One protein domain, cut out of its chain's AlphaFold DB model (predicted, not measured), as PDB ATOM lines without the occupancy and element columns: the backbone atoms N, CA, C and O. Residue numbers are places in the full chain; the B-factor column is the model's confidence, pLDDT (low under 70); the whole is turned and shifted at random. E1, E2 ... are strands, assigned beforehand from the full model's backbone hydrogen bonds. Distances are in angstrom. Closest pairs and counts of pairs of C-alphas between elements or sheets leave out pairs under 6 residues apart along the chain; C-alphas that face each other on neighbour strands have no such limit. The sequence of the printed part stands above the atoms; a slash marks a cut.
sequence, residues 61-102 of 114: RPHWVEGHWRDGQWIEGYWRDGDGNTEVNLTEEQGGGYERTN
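Overview. This is residues 61 to 102 of the 114 residues of an uncharacterized protein of Geobacillus sp. CAMR12739 (UniProt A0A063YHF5). With little regular structure, this is a bent two-stranded ribbon, E1 and E2 going out, E3 and E4 coming back; its tip, residues 69 to 74, sticks out, and a loop, residues 81 to 97, leads from E4 to E5. The printed part has 42 residues, no named helix and five strands, E1 to E5 in order, holding 16 residues: all strand, two antiparallel sheets, E1 - E4 and E2 - E3. It is loose, radius of gyration of the C-alphas 11.7 A, spanning 36 by 27 by 14 A.

Along the chain. E1, residues 63 to 65, begins at C-alpha 63 (144.588, 2.688, 42.183); E4 is residues 78 to 80. E2 is residues 68 to 70, E3 73 to 75. E5, residues 98 to 101, 10.1 A long, ends at C-alpha 101 (141.279, 10.408, 57.355).

Arrangement. E1 and E4 are antiparallel at 138 degrees; N 65 and O 78 are within hydrogen-bond range, 2.8 A. E1 runs on into E2 at 59 degrees. E2 and E3 form a hairpin, N 75 and O 68 at 2.8 A. E5 pairs with no named strand.

Size, cuts and confidence. The C-alphas farthest apart, of Gly 72 and Glu 93, are 36.6 A apart. The printed part has no cut. The E4 to E5 link is long. No printed residue is under 70 in pLDDT.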
ATOM      1  N   ARG A  61     147.278   4.630  48.278       90.25
ATOM      2  CA  ARG A  61     148.077   4.420  47.069       90.25
ATOM      3  C   ARG A  61     147.251   4.643  45.796       90.25
ATOM      4  O   ARG A  61     146.048   4.337  45.804       90.25
ATOM      5  N   PRO A  62     147.880   5.090  44.693       91.88
ATOM      6  CA  PRO A  62     147.249   5.155  43.383       91.88
ATOM      7  C   PRO A  62     146.584   3.833  43.000       91.88
ATOM      8  O   PRO A  62     147.190   2.765  43.118       91.88
ATOM      9  N   HIS A  63     145.333   3.887  42.554       91.12
ATOM     10  CA  HIS A  63     144.588   2.688  42.183       91.12
ATOM     11  C   HIS A  63     143.530   2.957  41.115       91.12
ATOM     12  O   HIS A  63     143.053   4.075  40.925       91.12
ATOM     13  N   TRP A  64     143.129   1.883  40.435       92.12
ATOM     14  CA  TRP A  64     142.005   1.902  39.509       92.12
ATOM     15  C   TRP A  64     140.682   1.817  40.269       92.12
ATOM     16  O   TRP A  64     140.487   0.919  41.091       92.12
ATOM     17  N   VAL A  65     139.762   2.725  39.957       91.69
ATOM     18  CA  VAL A  65     138.381   2.695  40.432       91.69
ATOM     19  C   VAL A  65     137.507   2.114  39.332       91.69
ATOM     20  O   VAL A  65     137.452   2.639  38.221       91.69
ATOM     21  N   GLU A  66     136.805   1.028  39.642       94.69
ATOM     22  CA  GLU A  66     135.874   0.414  38.699       94.69
ATOM     23  C   GLU A  66     134.679   1.333  38.400       94.69
ATOM     24  O   GLU A  66     134.176   2.069  39.260       94.69
ATOM     25  N   GLY A  67     134.212   1.273  37.150       95.25
ATOM     26  CA  GLY A  67     133.024   2.004  36.724       95.25
ATOM     27  C   GLY A  67     131.784   1.533  37.482       95.25
ATOM     28  O   GLY A  67     131.625   0.343  37.760       95.25
ATOM     29  N   HIS A  68     130.909   2.467  37.839       95.06
ATOM     30  CA  HIS A  68     129.726   2.188  38.647       95.06
ATOM     31  C   HIS A  68     128.576   3.144  38.320       95.06
ATOM     32  O   HIS A  68     128.753   4.195  37.709       95.06
ATOM     33  N   TRP A  69     127.370   2.776  38.751       97.00
ATOM     34  CA  TRP A  69     126.204   3.651  38.664       97.00
ATOM     35  C   TRP A  69     126.168   4.616  39.844       97.00
ATOM     36  O   TRP A  69     126.232   4.190  40.998       97.00
ATOM     37  N   ARG A  70     125.988   5.904  39.559       94.44
ATOM     38  CA  ARG A  70     125.764   6.944  40.563       94.44
ATOM     39  C   ARG A  70     124.686   7.898  40.064       94.44
ATOM     40  O   ARG A  70     124.748   8.348  38.927       94.44
ATOM     41  N   ASP A  71     123.675   8.157  40.890       95.25
ATOM     42  CA  ASP A  71     122.599   9.122  40.600       95.25
ATOM     43  C   ASP A  71     121.922   8.940  39.220       95.25
ATOM     44  O   ASP A  71     121.510   9.895  38.567       95.25
ATOM     45  N   GLY A  72     121.796   7.689  38.759       96.69
ATOM     46  CA  GLY A  72     121.183   7.359  37.466       96.69
ATOM     47  C   GLY A  72     122.085   7.569  36.242       96.69
ATOM     48  O   GLY A  72     121.613   7.403  35.121       96.69
ATOM     49  N   GLN A  73     123.366   7.882  36.438       97.25
ATOM     50  CA  GLN A  73     124.385   7.954  35.394       97.25
ATOM     51  C   GLN A  73     125.430   6.845  35.588       97.25
ATOM     52  O   GLN A  73     125.842   6.544  36.710       97.25
ATOM     53  N   TRP A  74     125.863   6.228  34.486       95.62
ATOM     54  CA  TRP A  74     127.038   5.359  34.497       95.62
ATOM     55  C   TRP A  74     128.301   6.219  34.533       95.62
ATOM     56  O   TRP A  74     128.504   7.054  33.651       95.62
ATOM     57  N   ILE A  75     129.131   6.006  35.549       93.88
ATOM     58  CA  ILE A  75     130.465   6.586  35.658       93.88
ATOM     59  C   ILE A  75     131.450   5.541  35.145       93.88
ATOM     60  O   ILE A  75     131.496   4.419  35.653       93.88
ATOM     61  N   GLU A  76     132.227   5.903  34.125       94.25
ATOM     62  CA  GLU A  76     133.308   5.056  33.625       94.25
ATOM     63  C   GLU A  76     134.414   4.912  34.677       94.25
ATOM     64  O   GLU A  76     134.617   5.792  35.514       94.25
ATOM     65  N   GLY A  77     135.112   3.775  34.662       92.38
ATOM     66  CA  GLY A  77     136.237   3.563  35.569       92.38
ATOM     67  C   GLY A  77     137.360   4.563  35.299       92.38
ATOM     68  O   GLY A  77     137.540   5.007  34.164       92.38
ATOM     69  N   TYR A  78     138.099   4.923  36.342       89.88
ATOM     70  CA  TYR A  78     139.135   5.949  36.265       89.88
ATOM     71  C   TYR A  78     140.266   5.678  37.257       89.88
ATOM     72  O   TYR A  78     140.101   4.943  38.233       89.88
ATOM     73  N   TRP A  79     141.435   6.264  37.000       89.94
ATOM     74  CA  TRP A  79     142.571   6.198  37.913       89.94
ATOM     75  C   TRP A  79     142.421   7.244  39.022       89.94
ATOM     76  O   TRP A  79     142.053   8.390  38.763       89.94
ATOM     77  N   ARG A  80     142.671   6.839  40.269       90.31
ATOM     78  CA  ARG A  80     142.706   7.710  41.448       90.31
ATOM     79  C   ARG A  80     144.109   7.696  42.022       90.31
ATOM     80  O   ARG A  80     144.475   6.741  42.699       90.31
ATOM     81  N   ASP A  81     144.841   8.774  41.807       90.00
ATOM     82  CA  ASP A  81     146.176   9.033  42.354       90.00
ATOM     83  C   ASP A  81     146.253  10.330  43.171       90.00
ATOM     84  O   ASP A  81     147.233  10.535  43.865       90.00
ATOM     85  N   GLY A  82     145.215  11.167  43.179       85.62
ATOM     86  CA  GLY A  82     145.123  12.294  44.113       85.62
ATOM     87  C   GLY A  82     145.675  13.626  43.604       85.62
ATOM     88  O   GLY A  82     145.661  14.584  44.369       85.62
ATOM     89  N   ASP A  83     146.076  13.722  42.334       84.38
ATOM     90  CA  ASP A  83     146.500  14.986  41.708       84.38
ATOM     91  C   ASP A  83     145.326  15.811  41.130       84.38
ATOM     92  O   ASP A  83     145.500  16.947  40.688       84.38
ATOM     93  N   GLY A  84     144.121  15.232  41.130       82.88
ATOM     94  CA  GLY A  84     142.905  15.848  40.600       82.88
ATOM     95  C   GLY A  84     142.767  15.773  39.075       82.88
ATOM     96  O   GLY A  84     141.773  16.268  38.542       82.88
ATOM     97  N   ASN A  85     143.704  15.132  38.370       84.38
ATOM     98  CA  ASN A  85     143.731  15.042  36.918       84.38
ATOM     99  C   ASN A  85     143.679  13.589  36.424       84.38
ATOM    100  O   ASN A  85     144.682  12.904  36.286       84.38
ATOM    101  N   THR A  86     142.496  13.146  35.998       84.50
ATOM    102  CA  THR A  86     142.284  11.776  35.501       84.50
ATOM    103  C   THR A  86     142.909  11.478  34.129       84.50
ATOM    104  O   THR A  86     142.757  10.364  33.631       84.50
ATOM    105  N   GLU A  87     143.541  12.455  33.468       87.81
ATOM    106  CA  GLU A  87     144.260  12.249  32.199       87.81
ATOM    107  C   GLU A  87     145.700  11.761  32.408       87.81
ATOM    108  O   GLU A  87     146.325  11.247  31.475       87.81
ATOM    109  N   VAL A  88     146.239  11.929  33.618       87.19
ATOM    110  CA  VAL A  88     147.595  11.537  33.992       87.19
ATOM    111  C   VAL A  88     147.502  10.507  35.105       87.19
ATOM    112  O   VAL A  88     146.724  10.652  36.034       87.19
ATOM    113  N   ASN A  89     148.295   9.444  34.998       89.94
ATOM    114  CA  ASN A  89     148.361   8.423  36.034       89.94
ATOM    115  C   ASN A  89     149.738   8.493  36.681       89.94
ATOM    116  O   ASN A  89     150.722   8.064  36.071       89.94
ATOM    117  N   LEU A  90     149.807   9.020  37.897       87.56
ATOM    118  CA  LEU A  90     151.019   9.019  38.699       87.56
ATOM    119  C   LEU A  90     151.135   7.702  39.470       87.56
ATOM    120  O   LEU A  90     150.177   7.211  40.080       87.56
ATOM    121  N   THR A  91     152.331   7.116  39.440       88.44
ATOM    122  CA  THR A  91     152.723   6.066  40.385       88.44
ATOM    123  C   THR A  91     153.130   6.678  41.726       88.44
ATOM    124  O   THR A  91     153.370   7.881  41.823       88.44
ATOM    125  N   GLU A  92     153.267   5.849  42.765       86.62
ATOM    126  CA  GLU A  92     153.761   6.290  44.083       86.62
ATOM    127  C   GLU A  92     155.130   6.984  43.971       86.62
ATOM    128  O   GLU A  92     155.354   8.046  44.544       86.62
ATOM    129  N   GLU A  93     156.033   6.443  43.148       86.31
ATOM    130  CA  GLU A  93     157.365   7.023  42.919       86.31
ATOM    131  C   GLU A  93     157.321   8.388  42.215       86.31
ATOM    132  O   GLU A  93     158.270   9.165  42.306       86.31
ATOM    133  N   GLN A  94     156.231   8.682  41.504       87.00
ATOM    134  CA  GLN A  94     156.006   9.954  40.816       87.00
ATOM    135  C   GLN A  94     155.269  10.975  41.695       87.00
ATOM    136  O   GLN A  94     154.927  12.053  41.211       87.00
ATOM    137  N   GLY A  95     155.043  10.654  42.973       85.19
ATOM    138  CA  GLY A  95     154.289  11.490  43.902       85.19
ATOM    139  C   GLY A  95     152.778  11.275  43.841       85.19
ATOM    140  O   GLY A  95     152.039  12.106  44.358       85.19
ATOM    141  N   GLY A  96     152.316  10.187  43.217       88.81
ATOM    142  CA  GLY A  96     150.926   9.761  43.296       88.81
ATOM    143  C   GLY A  96     150.590   9.183  44.672       88.81
ATOM    144  O   GLY A  96     151.428   8.593  45.349       88.81
ATOM    145  N   GLY A  97     149.329   9.306  45.054       87.88
ATOM    146  CA  GLY A  97     148.774   8.919  46.341       87.88
ATOM    147  C   GLY A  97     148.230  10.135  47.088       87.88
ATOM    148  O   GLY A  97     148.555  11.279  46.780       87.88
ATOM    149  N   TYR A  98     147.374   9.901  48.077       86.06
ATOM    150  CA  TYR A  98     146.817  10.973  48.902       86.06
ATOM    151  C   TYR A  98     146.572  10.509  50.333       86.06
ATOM    152  O   TYR A  98     146.257   9.346  50.584       86.06
ATOM    153  N   GLU A  99     146.683  11.439  51.278       85.25
ATOM    154  CA  GLU A  99     146.355  11.195  52.681       85.25
ATOM    155  C   GLU A  99     144.839  11.250  52.878       85.25
ATOM    156  O   GLU A  99     144.171  12.190  52.440       85.25
ATOM    157  N   ARG A 100     144.284  10.254  53.568       81.38
ATOM    158  CA  ARG A 100     142.858  10.182  53.887       81.38
ATOM    159  C   ARG A 100     142.662   9.989  55.381       81.38
ATOM    160  O   ARG A 100     143.322   9.166  55.995       81.38
ATOM    161  N   THR A 101     141.691  10.676  55.970       80.62
ATOM    162  CA  THR A 101     141.279  10.408  57.355       80.62
ATOM    163  C   THR A 101     140.613   9.033  57.461       80.62
ATOM    164  O   THR A 101     139.908   8.581  56.545       80.62
ATOM    165  N   ASN A 102     140.813   8.367  58.594       75.25
ATOM    166  CA  ASN A 102     140.051   7.192  58.970       75.25
ATOM    167  C   ASN A 102     138.561   7.544  59.000       75.25
ATOM    168  O   ASN A 102     138.196   8.624  59.460       75.25
TER     169      ASN A 102